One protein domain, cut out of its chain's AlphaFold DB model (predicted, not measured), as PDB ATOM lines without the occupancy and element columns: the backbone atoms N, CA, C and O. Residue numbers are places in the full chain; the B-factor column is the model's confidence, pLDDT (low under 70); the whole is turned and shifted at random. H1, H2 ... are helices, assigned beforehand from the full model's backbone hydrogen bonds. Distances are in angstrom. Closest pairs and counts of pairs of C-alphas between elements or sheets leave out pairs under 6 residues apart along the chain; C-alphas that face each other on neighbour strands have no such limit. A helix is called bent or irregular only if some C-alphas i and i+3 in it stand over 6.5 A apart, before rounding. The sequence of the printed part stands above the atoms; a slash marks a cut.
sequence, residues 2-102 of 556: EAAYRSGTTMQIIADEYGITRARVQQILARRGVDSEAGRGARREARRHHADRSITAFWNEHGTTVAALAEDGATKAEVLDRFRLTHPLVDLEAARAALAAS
ATOM      1  N   GLU A   2     -44.698 -27.723 -48.891       80.44
ATOM      2  CA  GLU A   2     -45.257 -26.369 -49.101       80.44
ATOM      3  C   GLU A   2     -45.587 -25.641 -47.790       80.44
ATOM      4  O   GLU A   2     -45.142 -24.513 -47.597       80.44
ATOM      5  N   ALA A   3     -46.294 -26.303 -46.866       79.50
ATOM      6  CA  ALA A   3     -46.586 -25.751 -45.542       79.50
ATOM      7  C   ALA A   3     -45.300 -25.383 -44.775       79.50
ATOM      8  O   ALA A   3     -45.209 -24.285 -44.240       79.50
ATOM      9  N   ALA A   4     -44.276 -26.244 -44.828       78.31
ATOM     10  CA  ALA A   4     -42.968 -26.007 -44.209       78.31
ATOM     11  C   ALA A   4     -42.216 -24.809 -44.828       78.31
ATOM     12  O   ALA A   4     -41.579 -24.025 -44.131       78.31
ATOM     13  N   TYR A   5     -42.302 -24.615 -46.148       80.50
ATOM     14  CA  TYR A   5     -41.698 -23.446 -46.794       80.50
ATOM     15  C   TYR A   5     -42.445 -22.149 -46.451       80.50
ATOM     16  O   TYR A   5     -41.816 -21.118 -46.197       80.50
ATOM     17  N   ARG A   6     -43.786 -22.202 -46.404       77.12
ATOM     18  CA  ARG A   6     -44.639 -21.076 -45.991       77.12
ATOM     19  C   ARG A   6     -44.476 -20.729 -44.507       77.12
ATOM     20  O   ARG A   6     -44.617 -19.563 -44.165       77.12
ATOM     21  N   SER A   7     -44.098 -21.684 -43.655       73.31
ATOM     22  CA  SER A   7     -43.745 -21.441 -42.248       73.31
ATOM     23  C   SER A   7     -42.309 -20.930 -42.048       73.31
ATOM     24  O   SER A   7     -41.853 -20.801 -40.917       73.31
ATOM     25  N   GLY A   8     -41.580 -20.630 -43.130       72.69
ATOM     26  CA  GLY A   8     -40.266 -19.987 -43.083       72.69
ATOM     27  C   GLY A   8     -39.062 -20.928 -43.191       72.69
ATOM     28  O   GLY A   8     -37.937 -20.433 -43.325       72.69
ATOM     29  N   THR A   9     -39.255 -22.251 -43.224       81.44
ATOM     30  CA  THR A   9     -38.161 -23.227 -43.372       81.44
ATOM     31  C   THR A   9     -37.448 -23.041 -44.718       81.44
ATOM     32  O   THR A   9     -38.068 -22.779 -45.754       81.44
ATOM     33  N   THR A  10     -36.111 -23.109 -44.726       84.88
ATOM     34  CA  THR A  10     -35.337 -22.892 -45.958       84.88
ATOM     35  C   THR A  10     -35.491 -24.078 -46.912       84.88
ATOM     36  O   THR A  10     -35.670 -25.215 -46.487       84.88
ATOM     37  N   MET A  11     -35.373 -23.834 -48.225       86.06
ATOM     38  CA  MET A  11     -35.394 -24.923 -49.216       86.06
ATOM     39  C   MET A  11     -34.262 -25.935 -48.999       86.06
ATOM     40  O   MET A  11     -34.381 -27.056 -49.472       86.06
ATOM     41  N   GLN A  12     -33.180 -25.530 -48.324       86.25
ATOM     42  CA  GLN A  12     -32.071 -26.414 -47.980       86.25
ATOM     43  C   GLN A  12     -32.462 -27.375 -46.856       86.25
ATOM     44  O   GLN A  12     -32.345 -28.573 -47.031       86.25
ATOM     45  N   ILE A  13     -33.051 -26.872 -45.768       85.25
ATOM     46  CA  ILE A  13     -33.529 -27.726 -44.669       85.25
ATOM     47  C   ILE A  13     -34.615 -28.691 -45.167       85.25
ATOM     48  O   ILE A  13     -34.609 -29.865 -44.831       85.25
ATOM     49  N   ILE A  14     -35.512 -28.214 -46.034       87.56
ATOM     50  CA  ILE A  14     -36.543 -29.059 -46.653       87.56
ATOM     51  C   ILE A  14     -35.925 -30.083 -47.624       87.56
ATOM     52  O   ILE A  14     -36.468 -31.164 -47.816       87.56
ATOM     53  N   ALA A  15     -34.813 -29.753 -48.276       89.12
ATOM     54  CA  ALA A  15     -34.089 -30.698 -49.120       89.12
ATOM     55  C   ALA A  15     -33.473 -31.819 -48.270       89.12
ATOM     56  O   ALA A  15     -33.677 -32.994 -48.574       89.12
ATOM     57  N   ASP A  16     -32.819 -31.443 -47.172       90.31
ATOM     58  CA  ASP A  16     -32.155 -32.365 -46.255       90.31
ATOM     59  C   ASP A  16     -33.173 -33.284 -45.544       90.31
ATOM     60  O   ASP A  16     -32.976 -34.494 -45.491       90.31
ATOM     61  N   GLU A  17     -34.309 -32.740 -45.090       92.19
ATOM     62  CA  GLU A  17     -35.384 -33.490 -44.413       92.19
ATOM     63  C   GLU A  17     -36.048 -34.540 -45.318       92.19
ATOM     64  O   GLU A  17     -36.391 -35.631 -44.870       92.19
ATOM     65  N   TYR A  18     -36.226 -34.226 -46.604       90.69
ATOM     66  CA  TYR A  18     -36.905 -35.110 -47.557       90.69
ATOM     67  C   TYR A  18     -35.936 -35.923 -48.430       90.69
ATOM     68  O   TYR A  18     -36.387 -36.618 -49.342       90.69
ATOM     69  N   GLY A  19     -34.622 -35.834 -48.190       92.44
ATOM     70  CA  GLY A  19     -33.602 -36.563 -48.952       92.44
ATOM     71  C   GLY A  19     -33.571 -36.213 -50.446       92.44
ATOM     72  O   GLY A  19     -33.266 -37.065 -51.279       92.44
ATOM     73  N   ILE A  20     -33.922 -34.978 -50.812       94.62
ATOM     74  CA  ILE A  20     -33.951 -34.507 -52.206       94.62
ATOM     75  C   ILE A  20     -33.082 -33.267 -52.382       94.62
ATOM     76  O   ILE A  20     -32.748 -32.582 -51.430       94.62
ATOM     77  N   THR A  21     -32.729 -32.919 -53.618       91.75
ATOM     78  CA  THR A  21     -31.904 -31.728 -53.862       91.75
ATOM     79  C   THR A  21     -32.702 -30.428 -53.702       91.75
ATOM     80  O   THR A  21     -33.893 -30.354 -54.019       91.75
ATOM     81  N   ARG A  22     -32.028 -29.341 -53.303       90.06
ATOM     82  CA  ARG A  22     -32.615 -27.988 -53.226       90.06
ATOM     83  C   ARG A  22     -33.284 -27.551 -54.538       90.06
ATOM     84  O   ARG A  22     -34.359 -26.956 -54.516       90.06
ATOM     85  N   ALA A  23     -32.671 -27.872 -55.679       87.19
ATOM     86  CA  ALA A  23     -33.235 -27.588 -57.000       87.19
ATOM     87  C   ALA A  23     -34.561 -28.337 -57.224       87.19
ATOM     88  O   ALA A  23     -35.500 -27.789 -57.804       87.19
ATOM     89  N   ARG A  24     -34.675 -29.567 -56.705       87.00
ATOM     90  CA  ARG A  24     -35.911 -30.348 -56.766       87.00
ATOM     91  C   ARG A  24     -37.010 -29.748 -55.889       87.00
ATOM     92  O   ARG A  24     -38.143 -29.646 -56.352       87.00
ATOM     93  N   VAL A  25     -36.676 -29.275 -54.686       87.12
ATOM     94  CA  VAL A  25     -37.606 -28.529 -53.814       87.12
ATOM     95  C   VAL A  25     -38.127 -27.275 -54.523       87.12
ATOM     96  O   VAL A  25     -39.332 -27.038 -54.551       87.12
ATOM     97  N   GLN A  26     -37.245 -26.503 -55.166       85.69
ATOM     98  CA  GLN A  26     -37.624 -25.300 -55.913       85.69
ATOM     99  C   GLN A  26     -38.586 -25.611 -57.071       85.69
ATOM    100  O   GLN A  26     -39.592 -24.923 -57.227       85.69
ATOM    101  N   GLN A  27     -38.322 -26.665 -57.850       87.44
ATOM    102  CA  GLN A  27     -39.219 -27.100 -58.926       87.44
ATOM    103  C   GLN A  27     -40.600 -27.523 -58.404       87.44
ATOM    104  O   GLN A  27     -41.615 -27.202 -59.024       87.44
ATOM    105  N   ILE A  28     -40.652 -28.231 -57.269       87.69
ATOM    106  CA  ILE A  28     -41.909 -28.677 -56.650       87.69
ATOM    107  C   ILE A  28     -42.726 -27.475 -56.155       87.69
ATOM    108  O   ILE A  28     -43.932 -27.422 -56.395       87.69
ATOM    109  N   LEU A  29     -42.082 -26.500 -55.509       84.88
ATOM    110  CA  LEU A  29     -42.741 -25.290 -55.006       84.88
ATOM    111  C   LEU A  29     -43.227 -24.377 -56.145       84.88
ATOM    112  O   LEU A  29     -44.352 -23.883 -56.087       84.88
ATOM    113  N   ALA A  30     -42.435 -24.223 -57.213       83.06
ATOM    114  CA  ALA A  30     -42.813 -23.438 -58.391       83.06
ATOM    115  C   ALA A  30     -44.035 -24.027 -59.115       83.06
ATOM    116  O   ALA A  30     -44.953 -23.294 -59.474       83.06
ATOM    117  N   ARG A  31     -44.106 -25.361 -59.259       86.31
ATOM    118  CA  ARG A  31     -45.274 -26.049 -59.847       86.31
ATOM    119  C   ARG A  31     -46.561 -25.881 -59.035       86.31
ATOM    120  O   ARG A  31     -47.638 -26.077 -59.582       86.31
ATOM    121  N   ARG A  32     -46.455 -25.537 -57.748       82.44
ATOM    122  CA  ARG A  32     -47.593 -25.285 -56.852       82.44
ATOM    123  C   ARG A  32     -47.918 -23.798 -56.678       82.44
ATOM    124  O   ARG A  32     -48.742 -23.460 -55.838       82.44
ATOM    125  N   GLY A  33     -47.285 -22.911 -57.451       76.81
ATOM    126  CA  GLY A  33     -47.566 -21.471 -57.417       76.81
ATOM    127  C   GLY A  33     -47.095 -20.761 -56.143       76.81
ATOM    128  O   GLY A  33     -47.622 -19.706 -55.801       76.81
ATOM    129  N   VAL A  34     -46.126 -21.326 -55.411       74.94
ATOM    130  CA  VAL A  34     -45.595 -20.716 -54.183       74.94
ATOM    131  C   VAL A  34     -44.490 -19.725 -54.539       74.94
ATOM    132  O   VAL A  34     -43.392 -20.127 -54.927       74.94
ATOM    133  N   ASP A  35     -44.773 -18.431 -54.392       69.69
ATOM    134  CA  ASP A  35     -43.805 -17.367 -54.662       69.69
ATOM    135  C   ASP A  35     -42.671 -17.344 -53.617       69.69
ATOM    136  O   ASP A  35     -42.863 -17.528 -52.409       69.69
ATOM    137  N   SER A  36     -41.456 -17.073 -54.093       66.62
ATOM    138  CA  SER A  36     -40.255 -16.856 -53.290       66.62
ATOM    139  C   SER A  36     -40.386 -15.683 -52.310       66.62
ATOM    140  O   SER A  36     -39.637 -15.624 -51.326       66.62
ATOM    141  N   GLU A  37     -41.318 -14.759 -52.558       64.75
ATOM    142  CA  GLU A  37     -41.623 -13.633 -51.678       64.75
ATOM    143  C   GLU A  37     -42.350 -14.071 -50.396       64.75
ATOM    144  O   GLU A  37     -41.987 -13.612 -49.312       64.75
ATOM    145  N   ALA A  38     -43.258 -15.051 -50.474       64.31
ATOM    146  CA  ALA A  38     -44.003 -15.563 -49.320       64.31
ATOM    147  C   ALA A  38     -43.080 -16.221 -48.276       64.31
ATOM    148  O   ALA A  38     -43.151 -15.921 -47.085       64.31
ATOM    149  N   GLY A  39     -42.128 -17.048 -48.725       64.19
ATOM    150  CA  GLY A  39     -41.137 -17.658 -47.830       64.19
ATOM    151  C   GLY A  39     -40.151 -16.639 -47.239       64.19
ATOM    152  O   GLY A  39     -39.682 -16.806 -46.113       64.19
ATOM    153  N   ARG A  40     -39.812 -15.568 -47.976       68.94
ATOM    154  CA  ARG A  40     -38.985 -14.464 -47.447       68.94
ATOM    155  C   ARG A  40     -39.759 -13.614 -46.437       68.94
ATOM    156  O   ARG A  40     -39.163 -13.210 -45.442       68.94
ATOM    157  N   GLY A  41     -41.049 -13.376 -46.672       69.38
ATOM    158  CA  GLY A  41     -41.969 -12.701 -45.754       69.38
ATOM    159  C   GLY A  41     -42.039 -13.409 -44.406       69.38
ATOM    160  O   GLY A  41     -41.640 -12.822 -43.404       69.38
ATOM    161  N   ALA A  42     -42.380 -14.701 -44.408       70.88
ATOM    162  CA  ALA A  42     -42.473 -15.512 -43.192       70.88
ATOM    163  C   ALA A  42     -41.156 -15.558 -42.393       70.88
ATOM    164  O   ALA A  42     -41.162 -15.504 -41.168       70.88
ATOM    165  N   ARG A  43     -39.993 -15.584 -43.066       75.00
ATOM    166  CA  ARG A  43     -38.684 -15.516 -42.385       75.00
ATOM    167  C   ARG A  43     -38.394 -14.157 -41.756       75.00
ATOM    168  O   ARG A  43     -37.789 -14.108 -40.688       75.00
ATOM    169  N   ARG A  44     -38.769 -13.058 -42.417       72.38
ATOM    170  CA  ARG A  44     -38.617 -11.707 -41.851       72.38
ATOM    171  C   ARG A  44     -39.512 -11.534 -40.631       72.38
ATOM    172  O   ARG A  44     -39.049 -11.027 -39.618       72.38
ATOM    173  N   GLU A  45     -40.744 -12.015 -40.720       72.12
ATOM    174  CA  GLU A  45     -41.720 -11.991 -39.634       72.12
ATOM    175  C   GLU A  45     -41.276 -12.862 -38.450       72.12
ATOM    176  O   GLU A  45     -41.226 -12.378 -37.326       72.12
ATOM    177  N   ALA A  46     -40.799 -14.087 -38.692       74.12
ATOM    178  CA  ALA A  46     -40.258 -14.952 -37.643       74.12
ATOM    179  C   ALA A  46     -39.016 -14.359 -36.950       74.12
ATOM    180  O   ALA A  46     -38.890 -14.452 -35.730       74.12
ATOM    181  N   ARG A  47     -38.107 -13.716 -37.704       75.31
ATOM    182  CA  ARG A  47     -36.957 -12.995 -37.124       75.31
ATOM    183  C   ARG A  47     -37.396 -11.797 -36.294       75.31
ATOM    184  O   ARG A  47     -36.839 -11.589 -35.225       75.31
ATOM    185  N   ARG A  48     -38.398 -11.049 -36.761       77.31
ATOM    186  CA  ARG A  48     -38.973  -9.924 -36.020       77.31
ATOM    187  C   ARG A  48     -39.618 -10.398 -34.721       77.31
ATOM    188  O   ARG A  48     -39.251  -9.906 -33.670       77.31
ATOM    189  N   HIS A  49     -40.441 -11.445 -34.765       76.81
ATOM    190  CA  HIS A  49     -41.014 -12.057 -33.565       76.81
ATOM    191  C   HIS A  49     -39.967 -12.649 -32.620       76.81
ATOM    192  O   HIS A  49     -40.191 -12.709 -31.415       76.81
ATOM    193  N   HIS A  50     -38.843 -13.149 -33.133       76.31
ATOM    194  CA  HIS A  50     -37.747 -13.591 -32.277       76.31
ATOM    195  C   HIS A  50     -37.054 -12.403 -31.600       76.31
ATOM    196  O   HIS A  50     -36.901 -12.432 -30.387       76.31
ATOM    197  N   ALA A  51     -36.739 -11.341 -32.348       75.12
ATOM    198  CA  ALA A  51     -36.155 -10.117 -31.804       75.12
ATOM    199  C   ALA A  51     -37.077  -9.441 -30.775       75.12
ATOM    200  O   ALA A  51     -36.630  -9.125 -29.678       75.12
ATOM    201  N   ASP A  52     -38.370  -9.304 -31.078       80.31
ATOM    202  CA  ASP A  52     -39.366  -8.718 -30.174       80.31
ATOM    203  C   ASP A  52     -39.504  -9.550 -28.887       80.31
ATOM    204  O   ASP A  52     -39.591  -8.993 -27.791       80.31
ATOM    205  N   ARG A  53     -39.453 -10.889 -28.992       83.88
ATOM    206  CA  ARG A  53     -39.435 -11.779 -27.819       83.88
ATOM    207  C   ARG A  53     -38.168 -11.611 -26.990       83.88
ATOM    208  O   ARG A  53     -38.286 -11.536 -25.774       83.88
ATOM    209  N   SER A  54     -36.992 -11.524 -27.609       81.69
ATOM    210  CA  SER A  54     -35.725 -11.325 -26.890       81.69
ATOM    211  C   SER A  54     -35.663  -9.960 -26.199       81.69
ATOM    212  O   SER A  54     -35.229  -9.877 -25.055       81.69
ATOM    213  N   ILE A  55     -36.166  -8.902 -26.848       85.31
ATOM    214  CA  ILE A  55     -36.298  -7.558 -26.261       85.31
ATOM    215  C   ILE A  55     -37.240  -7.590 -25.051       85.31
ATOM    216  O   ILE A  55     -36.904  -7.073 -23.987       85.31
ATOM    217  N   THR A  56     -38.404  -8.227 -25.202       85.50
ATOM    218  CA  THR A  56     -39.403  -8.338 -24.128       85.50
ATOM    219  C   THR A  56     -38.878  -9.179 -22.964       85.50
ATOM    220  O   THR A  56     -39.052  -8.800 -21.811       85.50
ATOM    221  N   ALA A  57     -38.201 -10.296 -23.248       86.81
ATOM    222  CA  ALA A  57     -37.599 -11.157 -22.233       86.81
ATOM    223  C   ALA A  57     -36.516 -10.416 -21.438       86.81
ATOM    224  O   ALA A  57     -36.577 -10.408 -20.212       86.81
ATOM    225  N   PHE A  58     -35.607  -9.711 -22.125       91.56
ATOM    226  CA  PHE A  58     -34.601  -8.870 -21.476       91.56
ATOM    227  C   PHE A  58     -35.247  -7.829 -20.553       91.56
ATOM    228  O   PHE A  58     -34.812  -7.652 -19.418       91.56
ATOM    229  N   TRP A  59     -36.299  -7.145 -21.018       89.31
ATOM    230  CA  TRP A  59     -36.959  -6.119 -20.212       89.31
ATOM    231  C   TRP A  59     -37.694  -6.697 -18.999       89.31
ATOM    232  O   TRP A  59     -37.616  -6.131 -17.913       89.31
ATOM    233  N   ASN A  60     -38.366  -7.837 -19.160       87.69
ATOM    234  CA  ASN A  60     -39.049  -8.511 -18.056       87.69
ATOM    235  C   ASN A  60     -38.070  -8.986 -16.977       87.69
ATOM    236  O   ASN A  60     -38.397  -8.937 -15.796       87.69
ATOM    237  N   GLU A  61     -36.885  -9.444 -17.377       88.44
ATOM    238  CA  GLU A  61     -35.891  -9.988 -16.454       88.44
ATOM    239  C   GLU A  61     -35.030  -8.901 -15.791       88.44
ATOM    240  O   GLU A  61     -34.666  -9.017 -14.623       88.44
ATOM    241  N   HIS A  62     -34.712  -7.827 -16.516       91.50
ATOM    242  CA  HIS A  62     -33.696  -6.859 -16.092       91.50
ATOM    243  C   HIS A  62     -34.175  -5.402 -16.037       91.50
ATOM    244  O   HIS A  62     -33.412  -4.527 -15.625       91.50
ATOM    245  N   GLY A  63     -35.417  -5.111 -16.438       85.75
ATOM    246  CA  GLY A  63     -35.935  -3.746 -16.564       85.75
ATOM    247  C   GLY A  63     -35.921  -2.950 -15.258       85.75
ATOM    248  O   GLY A  63     -35.607  -1.762 -15.275       85.75
ATOM    249  N   THR A  64     -36.179  -3.599 -14.120       86.94
ATOM    250  CA  THR A  64     -36.115  -2.974 -12.785       86.94
ATOM    251  C   THR A  64     -34.689  -2.566 -12.416       86.94
ATOM    252  O   THR A  64     -34.460  -1.428 -12.014       86.94
ATOM    253  N   THR A  65     -33.713  -3.449 -12.627       86.75
ATOM    254  CA  THR A  65     -32.289  -3.160 -12.407       86.75
ATOM    255  C   THR A  65     -31.801  -2.049 -13.332       86.75
ATOM    256  O   THR A  65     -31.097  -1.145 -12.898       86.75
ATOM    257  N   VAL A  66     -32.200  -2.075 -14.605       90.38
ATOM    258  CA  VAL A  66     -31.872  -1.021 -15.576       90.38
ATOM    259  C   VAL A  66     -32.447   0.335 -15.152       90.38
ATOM    260  O   VAL A  66     -31.760   1.343 -15.299       90.38
ATOM    261  N   ALA A  67     -33.680   0.367 -14.636       82.44
ATOM    262  CA  ALA A  67     -34.305   1.590 -14.138       82.44
ATOM    263  C   ALA A  67     -33.560   2.150 -12.918       82.44
ATOM    264  O   ALA A  67     -33.199   3.321 -12.938       82.44
ATOM    265  N   ALA A  68     -33.228   1.305 -11.937       77.38
ATOM    266  CA  ALA A  68     -32.448   1.709 -10.765       77.38
ATOM    267  C   ALA A  68     -31.063   2.258 -11.153       77.38
ATOM    268  O   ALA A  68     -30.652   3.315 -10.690       77.38
ATOM    269  N   LEU A  69     -30.370   1.602 -12.091       79.44
ATOM    270  CA  LEU A  69     -29.085   2.095 -12.593       79.44
ATOM    271  C   LEU A  69     -29.202   3.461 -13.278       79.44
ATOM    272  O   LEU A  69     -28.288   4.275 -13.185       79.44
ATOM    273  N   ALA A  70     -30.299   3.711 -13.989       79.69
ATOM    274  CA  ALA A  70     -30.544   4.999 -14.622       79.69
ATOM    275  C   ALA A  70     -30.920   6.091 -13.604       79.69
ATOM    276  O   ALA A  70     -30.495   7.233 -13.778       79.69
ATOM    277  N   GLU A  71     -31.668   5.750 -12.547       71.31
ATOM    278  CA  GLU A  71     -31.945   6.637 -11.404       71.31
ATOM    279  C   GLU A  71     -30.652   7.043 -10.686       71.31
ATOM    280  O   GLU A  71     -30.457   8.223 -10.402       71.31
ATOM    281  N   ASP A  72     -29.715   6.104 -10.536       69.38
ATOM    282  CA  ASP A  72     -28.364   6.335 -10.002       69.38
ATOM    283  C   ASP A  72     -27.432   7.075 -10.983       69.38
ATOM    284  O   ASP A  72     -26.244   7.270 -10.718       69.38
ATOM    285  N   GLY A  73     -27.950   7.495 -12.138       67.56
ATOM    286  CA  GLY A  73     -27.235   8.336 -13.086       67.56
ATOM    287  C   GLY A  73     -26.346   7.591 -14.080       67.56
ATOM    288  O   GLY A  73     -25.529   8.243 -14.727       67.56
ATOM    289  N   ALA A  74     -26.505   6.277 -14.270       74.81
ATOM    290  CA  ALA A  74     -25.734   5.536 -15.266       74.81
ATOM    291  C   ALA A  74     -26.105   5.918 -16.713       74.81
ATOM    292  O   ALA A  74     -27.258   6.206 -17.062       74.81
ATOM    293  N   THR A  75     -25.115   5.868 -17.601       81.50
ATOM    294  CA  THR A  75     -25.296   6.038 -19.045       81.50
ATOM    295  C   THR A  75     -25.696   4.722 -19.719       81.50
ATOM    296  O   THR A  75     -25.451   3.626 -19.213       81.50
ATOM    297  N   LYS A  76     -26.268   4.792 -20.932       82.50
ATOM    298  CA  LYS A  76     -26.571   3.575 -21.718       82.50
ATOM    299  C   LYS A  76     -25.323   2.735 -22.005       82.50
ATOM    300  O   LYS A  76     -25.429   1.517 -22.093       82.50
ATOM    301  N   ALA A  77     -24.171   3.381 -22.188       77.81
ATOM    302  CA  ALA A  77     -22.912   2.695 -22.454       77.81
ATOM    303  C   ALA A  77     -22.454   1.911 -21.219       77.81
ATOM    304  O   ALA A  77     -22.192   0.719 -21.328       77.81
ATOM    305  N   GLU A  78     -22.480   2.541 -20.043       79.44
ATOM    306  CA  GLU A  78     -22.124   1.899 -18.773       79.44
ATOM    307  C   GLU A  78     -23.048   0.733 -18.434       79.44
ATOM    308  O   GLU A  78     -22.586  -0.312 -17.983       79.44
ATOM    309  N   VAL A  79     -24.353   0.880 -18.677       87.62
ATOM    310  CA  VAL A  79     -25.312  -0.209 -18.471       87.62
ATOM    311  C   VAL A  79     -24.978  -1.386 -19.392       87.62
ATOM    312  O   VAL A  79     -24.859  -2.511 -18.913       87.62
ATOM    313  N   LEU A  80     -24.746  -1.147 -20.688       87.88
ATOM    314  CA  LEU A  80     -24.358  -2.208 -21.626       87.88
ATOM    315  C   LEU A  80     -23.018  -2.860 -21.259       87.88
ATOM    316  O   LEU A  80     -22.897  -4.080 -21.352       87.88
ATOM    317  N   ASP A  81     -22.036  -2.083 -20.803       81.50
ATOM    318  CA  ASP A  81     -20.753  -2.615 -20.344       81.50
ATOM    319  C   ASP A  81     -20.906  -3.471 -19.084       81.50
ATOM    320  O   ASP A  81     -20.331  -4.558 -19.007       81.50
ATOM    321  N   ARG A  82     -21.745  -3.052 -18.131       87.56
ATOM    322  CA  ARG A  82     -22.067  -3.858 -16.946       87.56
ATOM    323  C   ARG A  82     -22.726  -5.174 -17.337       87.56
ATOM    324  O   ARG A  82     -22.298  -6.211 -16.835       87.56
ATOM    325  N   PHE A  83     -23.694  -5.179 -18.256       88.94
ATOM    326  CA  PHE A  83     -24.310  -6.422 -18.746       88.94
ATOM    327  C   PHE A  83     -23.308  -7.316 -19.477       88.94
ATOM    328  O   PHE A  83     -23.265  -8.513 -19.209       88.94
ATOM    329  N   ARG A  84     -22.435  -6.744 -20.313       85.94
ATOM    330  CA  ARG A  84     -21.362  -7.491 -20.985       85.94
ATOM    331  C   ARG A  84     -20.444  -8.208 -19.993       85.94
ATOM    332  O   ARG A  84     -19.998  -9.316 -20.275       85.94
ATOM    333  N   LEU A  85     -20.151  -7.578 -18.856       80.00
ATOM    334  CA  LEU A  85     -19.228  -8.103 -17.847       80.00
ATOM    335  C   LEU A  85     -19.892  -9.051 -16.838       80.00
ATOM    336  O   LEU A  85     -19.245  -9.982 -16.369       80.00
ATOM    337  N   THR A  86     -21.159  -8.823 -16.492       86.31
ATOM    338  CA  THR A  86     -21.849  -9.553 -15.408       86.31
ATOM    339  C   THR A  86     -22.819 -10.621 -15.907       86.31
ATOM    340  O   THR A  86     -23.071 -11.590 -15.198       86.31
ATOM    341  N   HIS A  87     -23.332 -10.480 -17.130       85.25
ATOM    342  CA  HIS A  87     -24.319 -11.377 -17.730       85.25
ATOM    343  C   HIS A  87     -23.907 -11.731 -19.173       85.25
ATOM    344  O   HIS A  87     -24.592 -11.360 -20.126       85.25
ATOM    345  N   PRO A  88     -22.796 -12.465 -19.372       81.00
ATOM    346  CA  PRO A  88     -22.223 -12.716 -20.701       81.00
ATOM    347  C   PRO A  88     -23.120 -13.550 -21.632       81.00
ATOM    348  O   PRO A  88     -22.859 -13.624 -22.829       81.00
ATOM    349  N   LEU A  89     -24.161 -14.192 -21.091       82.81
ATOM    350  CA  LEU A  89     -25.147 -14.967 -21.852       82.81
ATOM    351  C   LEU A  89     -26.306 -14.112 -22.392       82.81
ATOM    352  O   LEU A  89     -27.108 -14.614 -23.178       82.81
ATOM    353  N   VAL A  90     -26.409 -12.844 -21.985       86.12
ATOM    354  CA  VAL A  90     -27.424 -11.916 -22.491       86.12
ATOM    355  C   VAL A  90     -27.058 -11.466 -23.903       86.12
ATOM    356  O   VAL A  90     -25.930 -11.049 -24.171       86.12
ATOM    357  N   ASP A  91     -28.036 -11.496 -24.807       86.00
ATOM    358  CA  ASP A  91     -27.900 -10.913 -26.140       86.00
ATOM    359  C   ASP A  91     -27.796  -9.381 -26.033       86.00
ATOM    360  O   ASP A  91     -28.785  -8.677 -25.818       86.00
ATOM    361  N   LEU A  92     -26.575  -8.861 -26.181       84.69
ATOM    362  CA  LEU A  92     -26.284  -7.431 -26.075       84.69
ATOM    363  C   LEU A  92     -26.976  -6.590 -27.154       84.69
ATOM    364  O   LEU A  92     -27.231  -5.408 -26.920       84.69
ATOM    365  N   GLU A  93     -27.308  -7.163 -28.312       83.25
ATOM    366  CA  GLU A  93     -28.060  -6.446 -29.345       83.25
ATOM    367  C   GLU A  93     -29.540  -6.341 -28.968       83.25
ATOM    368  O   GLU A  93     -30.132  -5.264 -29.100       83.25
ATOM    369  N   ALA A  94     -30.121  -7.400 -28.394       84.75
ATOM    370  CA  ALA A  94     -31.459  -7.340 -27.805       84.75
ATOM    371  C   ALA A  94     -31.512  -6.362 -26.619       84.75
ATOM    372  O   ALA A  94     -32.438  -5.553 -26.539       84.75
ATOM    373  N   ALA A  95     -30.493  -6.362 -25.753       86.50
ATOM    374  CA  ALA A  95     -30.366  -5.408 -24.652       86.50
ATOM    375  C   ALA A  95     -30.280  -3.964 -25.169       86.50
ATOM    376  O   ALA A  95     -31.049  -3.101 -24.749       86.50
ATOM    377  N   ARG A  96     -29.406  -3.686 -26.146       88.00
ATOM    378  CA  ARG A  96     -29.276  -2.362 -26.780       88.00
ATOM    379  C   ARG A  96     -30.603  -1.893 -27.378       88.00
ATOM    380  O   ARG A  96     -30.978  -0.735 -27.184       88.00
ATOM    381  N   ALA A  97     -31.313  -2.774 -28.082       81.75
ATOM    382  CA  ALA A  97     -32.621  -2.473 -28.655       81.75
ATOM    383  C   ALA A  97     -33.676  -2.198 -27.568       81.75
ATOM    384  O   ALA A  97     -34.423  -1.226 -27.683       81.75
ATOM    385  N   ALA A  98     -33.684  -2.971 -26.479       86.25
ATOM    386  CA  ALA A  98     -34.566  -2.755 -25.335       86.25
ATOM    387  C   ALA A  98     -34.304  -1.404 -24.647       86.25
ATOM    388  O   ALA A  98     -35.236  -0.632 -24.433       86.25
ATOM    389  N   LEU A  99     -33.036  -1.049 -24.396       87.38
ATOM    390  CA  LEU A  99     -32.654   0.258 -23.841       87.38
ATOM    391  C   LEU A  99     -32.978   1.429 -24.786       87.38
ATOM    392  O   LEU A  99     -33.106   2.574 -24.350       87.38
ATOM    393  N   ALA A 100     -33.033   1.199 -26.100       81.38
ATOM    394  CA  ALA A 100     -33.418   2.215 -27.079       81.38
ATOM    395  C   ALA A 100     -34.940   2.415 -27.146       81.38
ATOM    396  O   ALA A 100     -35.394   3.542 -27.358       81.38
ATOM    397  N   ALA A 101     -35.703   1.335 -26.965       79.06
ATOM    398  CA  ALA A 101     -37.160   1.334 -26.971       79.06
ATOM    399  C   ALA A 101     -37.779   1.765 -25.629       79.06
ATOM    400  O   ALA A 101     -38.936   2.183 -25.617       79.06
ATOM    401  N   SER A 102     -37.028   1.691 -24.528       81.31
ATOM    402  CA  SER A 102     -37.532   2.007 -23.194       81.31
ATOM    403  C   SER A 102     -37.810   3.497 -22.966       81.31
ATOM    404  O   SER A 102     -37.239   4.382 -23.609       81.31
TER     405      SER A 102
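This is residues 2 to 102 of the 556 residues of an uncharacterized protein of Curtobacterium flaccumfaciens (UniProt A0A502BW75). A long helical arm, H4a, joins two small helical clusters in a dumbbell: H1, H2 and H3 gather at its first end, while H5 and H6 fold back as a hairpin at the other, where H6 crosses H4a and the bent-off arm H4b turns away. The 101 printed residues include six named helices, H1 to H6 in order, and no named strand; the class is all helix. The whole is extended, a rod spanning 62 by 22 by 18 A, with a radius of gyration of the C-alphas of 20.2 A.

H1, residues 2 to 6, and H2, residues 11 to 17, touch only at the corner, only just, with 3 pairs of C-alphas within 8 A; the closest are Tyr 5 and Met 11, 6.9 A. H2 touches H3, residues 22 to 31, at a steep tilt of 69 degrees, only just short of perpendicular, opposite ways; the closest C-alphas are Ala 15 and Arg 22, 5.1 A. H4, residues 36 to 71, was assigned as one helix by its hydrogen bonds but is bent, C-alphas 61 and 64 being 7.9 A apart; its arms, H4a and H4b, are only just about perpendicular at 71 degrees. H4a touches H1 with residues 38 to 42 alone, closest at the C-alphas of Arg 6 and Gly 39, 5.2 A. With residues 51 to 59 alone it touches H6, residues 92 to 101, about perpendicular at 81 degrees; C-alphas Ile 55 and Ala 94 are closest, 5.1 A. H5, residues 76 to 86, and H6 form a hairpin and touch, closest at C-alphas Arg 84 and Leu 92, 7.1 A. H4b and H5 are close but not clearly touching. Every O i to N i+4 pair is within hydrogen-bond range in H1, H2, H3, H4a, H4b, H5 and H6.

H1 begins at C-alpha 2 (-45.257, -26.369, -49.101). H4a, residues 36 to 61, is 37.7 A long; H4b is residues 64 to 71. H6 ends at C-alpha 101 (-37.160, 1.334, -26.971).

The farthest C-alphas, Arg 31 and Asp 72, are 61.8 A apart. The printed part has no cut, and its links are tight. Mean pLDDT of the printed part is 81.8; residues 35 to 41 and 72 to 73 are under 70.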